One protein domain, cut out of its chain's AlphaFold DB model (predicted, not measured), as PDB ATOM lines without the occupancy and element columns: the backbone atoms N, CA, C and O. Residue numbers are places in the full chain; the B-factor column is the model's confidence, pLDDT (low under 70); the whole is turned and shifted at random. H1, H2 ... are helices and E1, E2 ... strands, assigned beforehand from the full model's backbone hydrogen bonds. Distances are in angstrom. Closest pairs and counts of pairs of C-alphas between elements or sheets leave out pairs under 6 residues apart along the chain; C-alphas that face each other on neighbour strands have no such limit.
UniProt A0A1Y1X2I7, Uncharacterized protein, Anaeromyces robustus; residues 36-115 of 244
ATOM      1  N   HIS A  36     -22.804 -26.189  10.874       91.12
ATOM      2  CA  HIS A  36     -23.061 -27.186  11.917       91.12
ATOM      3  C   HIS A  36     -22.804 -26.569  13.296       91.12
ATOM      4  O   HIS A  36     -22.305 -25.445  13.391       91.12
ATOM      5  N   ILE A  37     -23.190 -27.259  14.369       91.00
ATOM      6  CA  ILE A  37     -22.908 -26.805  15.738       91.00
ATOM      7  C   ILE A  37     -21.408 -26.972  16.018       91.00
ATOM      8  O   ILE A  37     -20.894 -28.074  16.002       91.00
ATOM      9  N   THR A  38     -20.690 -25.891  16.300       89.69
ATOM     10  CA  THR A  38     -19.237 -25.932  16.549       89.69
ATOM     11  C   THR A  38     -18.883 -25.835  18.023       89.69
ATOM     12  O   THR A  38     -17.793 -26.231  18.424       89.69
ATOM     13  N   GLU A  39     -19.794 -25.317  18.849       90.00
ATOM     14  CA  GLU A  39     -19.579 -25.178  20.285       90.00
ATOM     15  C   GLU A  39     -20.841 -25.530  21.069       90.00
ATOM     16  O   GLU A  39     -21.951 -25.127  20.709       90.00
ATOM     17  N   VAL A  40     -20.651 -26.214  22.199       89.94
ATOM     18  CA  VAL A  40     -21.702 -26.538  23.167       89.94
ATOM     19  C   VAL A  40     -21.239 -26.080  24.544       89.94
ATOM     20  O   VAL A  40     -20.226 -26.539  25.061       89.94
ATOM     21  N   HIS A  41     -21.994 -25.166  25.142       89.44
ATOM     22  CA  HIS A  41     -21.737 -24.603  26.462       89.44
ATOM     23  C   HIS A  41     -22.781 -25.124  27.443       89.44
ATOM     24  O   HIS A  41     -23.974 -24.848  27.296       89.44
ATOM     25  N   ILE A  42     -22.336 -25.856  28.461       87.25
ATOM     26  CA  ILE A  42     -23.212 -26.388  29.505       87.25
ATOM     27  C   ILE A  42     -23.483 -25.292  30.542       87.25
ATOM     28  O   ILE A  42     -22.576 -24.871  31.257       87.25
ATOM     29  N   LEU A  43     -24.732 -24.828  30.636       85.88
ATOM     30  CA  LEU A  43     -25.158 -23.811  31.608       85.88
ATOM     31  C   LEU A  43     -25.642 -24.439  32.920       85.88
ATOM     32  O   LEU A  43     -25.394 -23.910  34.001       85.88
ATOM     33  N   GLU A  44     -26.347 -25.565  32.829       85.25
ATOM     34  CA  GLU A  44     -26.783 -26.371  33.969       85.25
ATOM     35  C   GLU A  44     -26.795 -27.839  33.536       85.25
ATOM     36  O   GLU A  44     -27.399 -28.175  32.517       85.25
ATOM     37  N   ASN A  45     -26.162 -28.717  34.311       82.38
ATOM     38  CA  ASN A  45     -26.244 -30.159  34.111       82.38
ATOM     39  C   ASN A  45     -26.538 -30.846  35.446       82.38
ATOM     40  O   ASN A  45     -25.722 -30.826  36.365       82.38
ATOM     41  N   LYS A  46     -27.736 -31.422  35.547       79.69
ATOM     42  CA  LYS A  46     -28.175 -32.278  36.654       79.69
ATOM     43  C   LYS A  46     -28.455 -33.710  36.183       79.69
ATOM     44  O   LYS A  46     -29.215 -34.417  36.836       79.69
ATOM     45  N   SER A  47     -27.904 -34.114  35.040       72.62
ATOM     46  CA  SER A  47     -27.962 -35.487  34.538       72.62
ATOM     47  C   SER A  47     -26.622 -36.181  34.772       72.62
ATOM     48  O   SER A  47     -25.565 -35.597  34.546       72.62
ATOM     49  N   GLU A  48     -26.661 -37.439  35.211       67.50
ATOM     50  CA  GLU A  48     -25.461 -38.282  35.326       67.50
ATOM     51  C   GLU A  48     -24.975 -38.799  33.962       67.50
ATOM     52  O   GLU A  48     -23.862 -39.304  33.866       67.50
ATOM     53  N   LEU A  49     -25.812 -38.699  32.920       65.44
ATOM     54  CA  LEU A  49     -25.555 -39.253  31.586       65.44
ATOM     55  C   LEU A  49     -25.004 -38.232  30.589       65.44
ATOM     56  O   LEU A  49     -24.599 -38.632  29.505       65.44
ATOM     57  N   PHE A  50     -25.017 -36.936  30.912       67.88
ATOM     58  CA  PHE A  50     -24.465 -35.926  30.014       67.88
ATOM     59  C   PHE A  50     -22.971 -35.748  30.261       67.88
ATOM     60  O   PHE A  50     -22.572 -35.050  31.197       67.88
ATOM     61  N   ASP A  51     -22.177 -36.399  29.417       68.75
ATOM     62  CA  ASP A  51     -20.719 -36.352  29.380       68.75
ATOM     63  C   ASP A  51     -20.196 -35.694  28.084       68.75
ATOM     64  O   ASP A  51     -20.955 -35.112  27.300       68.75
ATOM     65  N   GLU A  52     -18.872 -35.717  27.896       63.78
ATOM     66  CA  GLU A  52     -18.198 -35.127  26.733       63.78
ATOM     67  C   GLU A  52     -18.657 -35.757  25.404       63.78
ATOM     68  O   GLU A  52     -18.802 -35.027  24.421       63.78
ATOM     69  N   GLU A  53     -18.995 -37.054  25.379       71.75
ATOM     70  CA  GLU A  53     -19.423 -37.761  24.160       71.75
ATOM     71  C   GLU A  53     -20.740 -37.192  23.610       71.75
ATOM     72  O   GLU A  53     -20.915 -37.037  22.400       71.75
ATOM     73  N   ILE A  54     -21.669 -36.802  24.487       76.31
ATOM     74  CA  ILE A  54     -22.922 -36.166  24.055       76.31
ATOM     75  C   ILE A  54     -22.670 -34.762  23.490       76.31
ATOM     76  O   ILE A  54     -23.335 -34.348  22.535       76.31
ATOM     77  N   GLY A  55     -21.697 -34.035  24.045       80.31
ATOM     78  CA  GLY A  55     -21.253 -32.752  23.499       80.31
ATOM     79  C   GLY A  55     -20.765 -32.882  22.055       80.31
ATOM     80  O   GLY A  55     -21.174 -32.093  21.202       80.31
ATOM     81  N   GLU A  56     -19.968 -33.912  21.768       77.56
ATOM     82  CA  GLU A  56     -19.477 -34.227  20.421       77.56
ATOM     83  C   GLU A  56     -20.614 -34.627  19.468       77.56
ATOM     84  O   GLU A  56     -20.682 -34.141  18.337       77.56
ATOM     85  N   ILE A  57     -21.576 -35.438  19.933       80.44
ATOM     86  CA  ILE A  57     -22.765 -35.800  19.140       80.44
ATOM     87  C   ILE A  57     -23.558 -34.552  18.741       80.44
ATOM     88  O   ILE A  57     -24.013 -34.451  17.602       80.44
ATOM     89  N   ILE A  58     -23.724 -33.592  19.656       85.44
ATOM     90  CA  ILE A  58     -24.428 -32.340  19.361       85.44
ATOM     91  C   ILE A  58     -23.637 -31.498  18.353       85.44
ATOM     92  O   ILE A  58     -24.241 -30.937  17.439       85.44
ATOM     93  N   GLN A  59     -22.307 -31.434  18.473       85.56
ATOM     94  CA  GLN A  59     -21.461 -30.721  17.507       85.56
ATOM     95  C   GLN A  59     -21.551 -31.328  16.096       85.56
ATOM     96  O   GLN A  59     -21.496 -30.623  15.092       85.56
ATOM     97  N   ALA A  60     -21.818 -32.629  15.987       78.88
ATOM     98  CA  ALA A  60     -22.021 -33.293  14.703       78.88
ATOM     99  C   ALA A  60     -23.320 -32.930  13.964       78.88
ATOM    100  O   ALA A  60     -23.508 -33.375  12.832       78.88
ATOM    101  N   ILE A  61     -24.230 -32.151  14.561       87.50
ATOM    102  CA  ILE A  61     -25.540 -31.853  13.968       87.50
ATOM    103  C   ILE A  61     -25.418 -30.760  12.889       87.50
ATOM    104  O   ILE A  61     -25.117 -29.605  13.214       87.50
ATOM    105  N   PRO A  62     -25.742 -31.063  11.615       89.25
ATOM    106  CA  PRO A  62     -25.809 -30.063  10.556       89.25
ATOM    107  C   PRO A  62     -27.029 -29.155  10.732       89.25
ATOM    108  O   PRO A  62     -28.132 -29.609  11.071       89.25
ATOM    109  N   VAL A  63     -26.858 -27.870  10.429       90.81
ATOM    110  CA  VAL A  63     -27.913 -26.855  10.553       90.81
ATOM    111  C   VAL A  63     -28.147 -26.157   9.222       90.81
ATOM    112  O   VAL A  63     -27.273 -26.105   8.361       90.81
ATOM    113  N   LYS A  64     -29.343 -25.599   9.028       88.94
ATOM    114  CA  LYS A  64     -29.646 -24.848   7.805       88.94
ATOM    115  C   LYS A  64     -29.031 -23.456   7.809       88.94
ATOM    116  O   LYS A  64     -28.647 -22.958   6.757       88.94
ATOM    117  N   ASN A  65     -28.944 -22.833   8.985       88.44
ATOM    118  CA  ASN A  65     -28.464 -21.468   9.158       88.44
ATOM    119  C   ASN A  65     -27.537 -21.364  10.372       88.44
ATOM    120  O   ASN A  65     -27.844 -21.905  11.434       88.44
ATOM    121  N   ILE A  66     -26.448 -20.610  10.213       92.31
ATOM    122  CA  ILE A  66     -25.541 -20.215  11.296       92.31
ATOM    123  C   ILE A  66     -26.319 -19.401  12.332       92.31
ATOM    124  O   ILE A  66     -27.072 -18.484  11.993       92.31
ATOM    125  N   GLY A  67     -26.104 -19.699  13.605       93.19
ATOM    126  CA  GLY A  67     -26.820 -19.057  14.690       93.19
ATOM    127  C   GLY A  67     -26.514 -19.651  16.055       93.19
ATOM    128  O   GLY A  67     -25.559 -20.400  16.251       93.19
ATOM    129  N   LYS A  68     -27.354 -19.281  17.017       94.75
ATOM    130  CA  LYS A  68     -27.239 -19.682  18.416       94.75
ATOM    131  C   LYS A  68     -28.476 -20.473  18.805       94.75
ATOM    132  O   LYS A  68     -29.586 -20.011  18.550       94.75
ATOM    133  N   GLY A  69     -28.271 -21.632  19.415       93.25
ATOM    134  CA  GLY A  69     -29.328 -22.514  19.894       93.25
ATOM    135  C   GLY A  69     -29.338 -22.588  21.415       93.25
ATOM    136  O   GLY A  69     -28.309 -22.415  22.063       93.25
ATOM    137  N   ILE A  70     -30.504 -22.856  21.992       93.31
ATOM    138  CA  ILE A  70     -30.642 -23.173  23.417       93.31
ATOM    139  C   ILE A  70     -31.397 -24.492  23.520       93.31
ATOM    140  O   ILE A  70     -32.409 -24.671  22.841       93.31
ATOM    141  N   LEU A  71     -30.916 -25.384  24.380       92.31
ATOM    142  CA  LEU A  71     -31.630 -26.573  24.830       92.31
ATOM    143  C   LEU A  71     -31.906 -26.398  26.323       92.31
ATOM    144  O   LEU A  71     -30.968 -26.320  27.104       92.31
ATOM    145  N   ASN A  72     -33.173 -26.342  26.723       92.56
ATOM    146  CA  ASN A  72     -33.570 -26.284  28.130       92.56
ATOM    147  C   ASN A  72     -34.690 -27.292  28.362       92.56
ATOM    148  O   ASN A  72     -35.824 -27.073  27.933       92.56
ATOM    149  N   ILE A  73     -34.352 -28.416  28.989       91.56
ATOM    150  CA  ILE A  73     -35.232 -29.578  29.072       91.56
ATOM    151  C   ILE A  73     -35.128 -30.248  30.446       91.56
ATOM    152  O   ILE A  73     -34.057 -30.320  31.052       91.56
ATOM    153  N   GLU A  74     -36.269 -30.729  30.933       92.00
ATOM    154  CA  GLU A  74     -36.416 -31.453  32.196       92.00
ATOM    155  C   GLU A  74     -37.018 -32.834  31.908       92.00
ATOM    156  O   GLU A  74     -37.918 -32.968  31.074       92.00
ATOM    157  N   GLY A  75     -36.482 -33.867  32.558       89.00
ATOM    158  CA  GLY A  75     -36.906 -35.252  32.374       89.00
ATOM    159  C   GLY A  75     -38.126 -35.651  33.222       89.00
ATOM    160  O   GLY A  75     -38.502 -34.946  34.163       89.00
ATOM    161  N   PRO A  76     -38.737 -36.822  32.950       91.75
ATOM    162  CA  PRO A  76     -38.254 -37.854  32.031       91.75
ATOM    163  C   PRO A  76     -38.697 -37.623  30.576       91.75
ATOM    164  O   PRO A  76     -39.889 -37.451  30.318       91.75
ATOM    165  N   LYS A  77     -37.752 -37.638  29.624       92.62
ATOM    166  CA  LYS A  77     -38.024 -37.443  28.187       92.62
ATOM    167  C   LYS A  77     -36.827 -37.861  27.316       92.62
ATOM    168  O   LYS A  77     -35.681 -37.651  27.704       92.62
ATOM    169  N   ASP A  78     -37.108 -38.377  26.119       92.31
ATOM    170  CA  ASP A  78     -36.119 -38.529  25.045       92.31
ATOM    171  C   ASP A  78     -35.865 -37.185  24.354       92.31
ATOM    172  O   ASP A  78     -36.806 -36.486  23.961       92.31
ATOM    173  N   VAL A  79     -34.590 -36.839  24.209       91.06
ATOM    174  CA  VAL A  79     -34.118 -35.578  23.642       91.06
ATOM    175  C   VAL A  79     -33.667 -35.802  22.205       91.06
ATOM    176  O   VAL A  79     -32.885 -36.707  21.912       91.06
ATOM    177  N   TYR A  80     -34.155 -34.947  21.315       93.44
ATOM    178  CA  TYR A  80     -33.879 -34.981  19.883       93.44
ATOM    179  C   TYR A  80     -33.262 -33.656  19.427       93.44
ATOM    180  O   TYR A  80     -33.404 -32.633  20.097       93.44
ATOM    181  N   ALA A  81     -32.636 -33.635  18.250       91.88
ATOM    182  CA  ALA A  81     -32.050 -32.420  17.679       91.88
ATOM    183  C   ALA A  81     -33.056 -31.254  17.579       91.88
ATOM    184  O   ALA A  81     -32.692 -30.111  17.832       91.88
ATOM    185  N   ARG A  82     -34.340 -31.531  17.303       93.56
ATOM    186  CA  ARG A  82     -35.425 -30.524  17.293       93.56
ATOM    187  C   ARG A  82     -35.683 -29.836  18.631       93.56
ATOM    188  O   ARG A  82     -36.345 -28.803  18.650       93.56
ATOM    189  N   ASP A  83     -35.254 -30.432  19.743       94.19
ATOM    190  CA  ASP A  83     -35.393 -29.817  21.063       94.19
ATOM    191  C   ASP A  83     -34.354 -28.697  21.263       94.19
ATOM    192  O   ASP A  83     -34.543 -27.826  22.115       94.19
ATOM    193  N   ILE A  84     -33.284 -28.673  20.457       93.56
ATOM    194  CA  ILE A  84     -32.385 -27.526  20.342       93.56
ATOM    195  C   ILE A  84     -33.124 -26.466  19.526       93.56
ATOM    196  O   ILE A  84     -33.542 -26.726  18.401       93.56
ATOM    197  N   ASN A  85     -33.276 -25.256  20.069       93.19
ATOM    198  CA  ASN A  85     -33.902 -24.136  19.363       93.19
ATOM    199  C   ASN A  85     -32.988 -23.587  18.245       93.19
ATOM    200  O   ASN A  85     -32.464 -22.477  18.340       93.19
ATOM    201  N   LEU A  86     -32.740 -24.409  17.228       90.69
ATOM    202  CA  LEU A  86     -31.884 -24.173  16.075       90.69
ATOM    203  C   LEU A  86     -32.444 -24.977  14.889       90.69
ATOM    204  O   LEU A  86     -32.958 -26.080  15.072       90.69
ATOM    205  N   ASP A  87     -32.364 -24.438  13.671       90.19
ATOM    206  CA  ASP A  87     -32.925 -25.074  12.467       90.19
ATOM    207  C   ASP A  87     -32.036 -26.236  11.985       90.19
ATOM    208  O   ASP A  87     -31.259 -26.106  11.037       90.19
ATOM    209  N   CYS A  88     -32.104 -27.362  12.697       90.44
ATOM    210  CA  CYS A  88     -31.333 -28.574  12.423       90.44
ATOM    211  C   CYS A  88     -31.880 -29.299  11.184       90.44
ATOM    212  O   CYS A  88     -33.094 -29.420  11.012       90.44
ATOM    213  N   MET A  89     -31.000 -29.835  10.332       85.38
ATOM    214  CA  MET A  89     -31.438 -30.596   9.152       85.38
ATOM    215  C   MET A  89     -32.130 -31.910   9.513       85.38
ATOM    216  O   MET A  89     -33.156 -32.250   8.929       85.38
ATOM    217  N   TYR A  90     -31.574 -32.626  10.487       85.62
ATOM    218  CA  TYR A  90     -32.089 -33.904  10.965       85.62
ATOM    219  C   TYR A  90     -32.757 -33.711  12.319       85.62
ATOM    220  O   TYR A  90     -32.271 -34.158  13.352       85.62
ATOM    221  N   SER A  91     -33.876 -32.989  12.314       88.12
ATOM    222  CA  SER A  91     -34.603 -32.605  13.527       88.12
ATOM    223  C   SER A  91     -35.040 -33.808  14.382       88.12
ATOM    224  O   SER A  91     -35.140 -33.695  15.602       88.12
ATOM    225  N   ASP A  92     -35.245 -34.972  13.765       89.50
ATOM    226  CA  ASP A  92     -35.635 -36.210  14.452       89.50
ATOM    227  C   ASP A  92     -34.445 -37.093  14.880       89.50
ATOM    228  O   ASP A  92     -34.650 -38.212  15.349       89.50
ATOM    229  N   THR A  93     -33.202 -36.609  14.768       88.12
ATOM    230  CA  THR A  93     -32.030 -37.313  15.309       88.12
ATOM    231  C   THR A  93     -32.130 -37.402  16.827       88.12
ATOM    232  O   THR A  93     -32.185 -36.381  17.513       88.12
ATOM    233  N   TYR A  94     -32.154 -38.630  17.341       90.62
ATOM    234  CA  TYR A  94     -32.066 -38.916  18.771       90.62
ATOM    235  C   TYR A  94     -30.692 -38.510  19.311       90.62
ATOM    236  O   TYR A  94     -29.674 -38.813  18.688       90.62
ATOM    237  N   LEU A  95     -30.675 -37.858  20.474       88.19
ATOM    238  CA  LEU A  95     -29.448 -37.454  21.161       88.19
ATOM    239  C   LEU A  95     -29.222 -38.314  22.406       88.19
ATOM    240  O   LEU A  95     -28.219 -39.014  22.497       88.19
ATOM    241  N   PHE A  96     -30.157 -38.273  23.358       88.69
ATOM    242  CA  PHE A  96     -30.068 -38.988  24.635       88.69
ATOM    243  C   PHE A  96     -31.418 -39.010  25.365       88.69
ATOM    244  O   PHE A  96     -32.351 -38.303  24.988       88.69
ATOM    245  N   THR A  97     -31.518 -39.777  26.452       89.06
ATOM    246  CA  THR A  97     -32.710 -39.842  27.312       89.06
ATOM    247  C   THR A  97     -32.413 -39.249  28.687       89.06
ATOM    248  O   THR A  97     -31.451 -39.646  29.342       89.06
ATOM    249  N   LEU A  98     -33.277 -38.344  29.156       89.25
ATOM    250  CA  LEU A  98     -33.253 -37.811  30.519       89.25
ATOM    251  C   LEU A  98     -34.144 -38.627  31.454       89.25
ATOM    252  O   LEU A  98     -35.299 -38.919  31.124       89.25
ATOM    253  N   LYS A  99     -33.645 -38.936  32.655       88.06
ATOM    254  CA  LYS A  99     -34.423 -39.585  33.725       88.06
ATOM    255  C   LYS A  99     -35.251 -38.565  34.517       88.06
ATOM    256  O   LYS A  99     -35.130 -37.354  34.356       88.06
ATOM    257  N   SER A 100     -36.129 -39.055  35.390       85.88
ATOM    258  CA  SER A 100     -36.934 -38.199  36.271       85.88
ATOM    259  C   SER A 100     -36.059 -37.305  37.154       85.88
ATOM    260  O   SER A 100     -35.115 -37.790  37.770       85.88
ATOM    261  N   ASN A 101     -36.430 -36.026  37.268       85.19
ATOM    262  CA  ASN A 101     -35.711 -34.976  38.010       85.19
ATOM    263  C   ASN A 101     -34.343 -34.569  37.432       85.19
ATOM    264  O   ASN A 101     -33.659 -33.745  38.040       85.19
ATOM    265  N   GLU A 102     -33.944 -35.098  36.274       89.00
ATOM    266  CA  GLU A 102     -32.768 -34.601  35.563       89.00
ATOM    267  C   GLU A 102     -33.123 -33.350  34.758       89.00
ATOM    268  O   GLU A 102     -34.227 -33.216  34.222       89.00
ATOM    269  N   LYS A 103     -32.164 -32.431  34.666       88.94
ATOM    270  CA  LYS A 103     -32.298 -31.190  33.910       88.94
ATOM    271  C   LYS A 103     -31.009 -30.887  33.178       88.94
ATOM    272  O   LYS A 103     -29.928 -30.983  33.762       88.94
ATOM    273  N   ILE A 104     -31.151 -30.460  31.933       89.62
ATOM    274  CA  ILE A 104     -30.047 -29.995  31.106       89.62
ATOM    275  C   ILE A 104     -30.414 -28.636  30.521       89.62
ATOM    276  O   ILE A 104     -31.490 -28.451  29.950       89.62
ATOM    277  N   ASN A 105     -29.493 -27.689  30.675       90.31
ATOM    278  CA  ASN A 105     -29.527 -26.392  30.029       90.31
ATOM    279  C   ASN A 105     -28.207 -26.179  29.288       90.31
ATOM    280  O   ASN A 105     -27.150 -26.084  29.914       90.31
ATOM    281  N   LEU A 106     -28.277 -26.110  27.964       91.12
ATOM    282  CA  LEU A 106     -27.134 -25.922  27.083       91.12
ATOM    283  C   LEU A 106     -27.381 -24.738  26.166       91.12
ATOM    284  O   LEU A 106     -28.503 -24.469  25.731       91.12
ATOM    285  N   TYR A 107     -26.291 -24.094  25.796       92.50
ATOM    286  CA  TYR A 107     -26.251 -23.090  24.756       92.50
ATOM    287  C   TYR A 107     -25.289 -23.555  23.662       92.50
ATOM    288  O   TYR A 107     -24.146 -23.904  23.941       92.50
ATOM    289  N   CYS A 108     -25.758 -23.574  22.420       94.00
ATOM    290  CA  CYS A 108     -25.000 -24.042  21.265       94.00
ATOM    291  C   CYS A 108     -24.681 -22.868  20.335       94.00
ATOM    292  O   CYS A 108     -25.518 -21.980  20.141       94.00
ATOM    293  N   ILE A 109     -23.503 -22.882  19.720       93.62
ATOM    294  CA  ILE A 109     -23.140 -21.980  18.623       93.62
ATOM    295  C   ILE A 109     -22.937 -22.834  17.380       93.62
ATOM    296  O   ILE A 109     -22.269 -23.859  17.437       93.62
ATOM    297  N   SER A 110     -23.526 -22.408  16.268       93.62
ATOM    298  CA  SER A 110     -23.244 -22.974  14.953       93.62
ATOM    299  C   SER A 110     -22.471 -21.980  14.111       93.62
ATOM    300  O   SER A 110     -22.693 -20.774  14.222       93.62
ATOM    301  N   GLU A 111     -21.572 -22.492  13.278       92.94
ATOM    302  CA  GLU A 111     -20.713 -21.733  12.374       92.94
ATOM    303  C   GLU A 111     -20.514 -22.511  11.070       92.94
ATOM    304  O   GLU A 111     -20.760 -23.713  11.002       92.94
ATOM    305  N   ASP A 112     -20.048 -21.821  10.029       90.56
ATOM    306  CA  ASP A 112     -19.593 -22.453   8.792       90.56
ATOM    307  C   ASP A 112     -18.099 -22.786   8.905       90.56
ATOM    308  O   ASP A 112     -17.219 -21.949   8.675       90.56
ATOM    309  N   LYS A 113     -17.813 -24.008   9.356       87.38
ATOM    310  CA  LYS A 113     -16.458 -24.526   9.578       87.38
ATOM    311  C   LYS A 113     -16.324 -25.930   9.001       87.38
ATOM    312  O   LYS A 113     -17.317 -26.573   8.669       87.38
ATOM    313  N   SER A 114     -15.084 -26.391   8.869       80.75
ATOM    314  CA  SER A 114     -14.817 -27.804   8.619       80.75
ATOM    315  C   SER A 114     -14.938 -28.576   9.925       80.75
ATOM    316  O   SER A 114     -14.474 -28.100  10.964       80.75
ATOM    317  N   MET A 115     -15.555 -29.751   9.860       75.56
ATOM    318  CA  MET A 115     -15.562 -30.696  10.975       75.56
ATOM    319  C   MET A 115     -14.201 -31.383  11.114       75.56
ATOM    320  O   MET A 115     -13.372 -31.329  10.202       75.56
TER     321      MET A 115
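This is residues 36 to 115 of the 244 residues of an uncharacterized protein of Anaeromyces robustus (UniProt A0A1Y1X2I7). A twisted three-stranded sheet of E1, E5 and E2 has the short helix H1 packed over its edge strand E1, and a small second sheet, the hairpin of E3 and E4, meets that helix through E4. The hairpin is joined to the sheet by two tight links at one end, and the long unnamed stretch 81 to 93 folds back between E3 and E4. The printed part has 80 residues, with one named helix and five named strands in the order E1, H1, E2, E3, E4, E5; both sheets are antiparallel, and the class is mostly strand. It is compact, with a radius of gyration of the C-alphas of 11.7 A, yet elongated in outline, spanning 36 by 21 by 18 A.

Start at E1, residues 36 to 45, an edge strand that bends by 58 degrees at residue 39. Its antiparallel neighbour is the inner strand E5, residues 103 to 114; look at N 38 and O 109, 2.8 A apart, within hydrogen-bond range. Next comes H1, residues 52 to 59, on the sheet at a height of 8.5 A. It lies over E1, slantwise to the strands at 42 degrees on the local plane, and the closest C-alphas of the two are those of Ile 37 and Gln 59, 4.5 A apart. In H1 every O i to N i+4 pair is within hydrogen-bond range. E2, residues 68 to 74, is the other edge strand and antiparallel to E5, with N 106 and O 71 at 2.8 A. E1, H1 and E2 form a split strand-helix-strand unit, two strands running the same way with E5 between them, and its crossover is left-handed. E3, residues 77 to 80, and E4, residues 94 to 98, form an antiparallel hairpin, with N 79 and O 96 at 2.8 A. The closest C-alphas of H1 and E4 are those of Ile 57 and Leu 95, 7.2 A apart. E3 is apart from E1, H1 and E5.

Find C-alpha 36 at (-23.061, -27.186, 11.917); from there E1 runs 22.6 A to Asn 45. H1 begins at C-alpha 52, (-18.198, -35.127, 26.733), and measures 10.7 A. E2 spans 20.3 A, E3 9.6 A and E4 11.9 A. E5, the longest strand, runs 30.9 A to C-alpha 114 at (-14.817, -27.804, 8.619), bending by 72 degrees at residue 111.

The two C-alphas farthest apart are those of Ser 100 and Ser 114, 36.9 A. The printed part has no cut, and the link from E3 to E4, with 13 residues, is long. The mean pLDDT of the printed part is 87.0; look for low confidence, under 70, at residues 48 to 52.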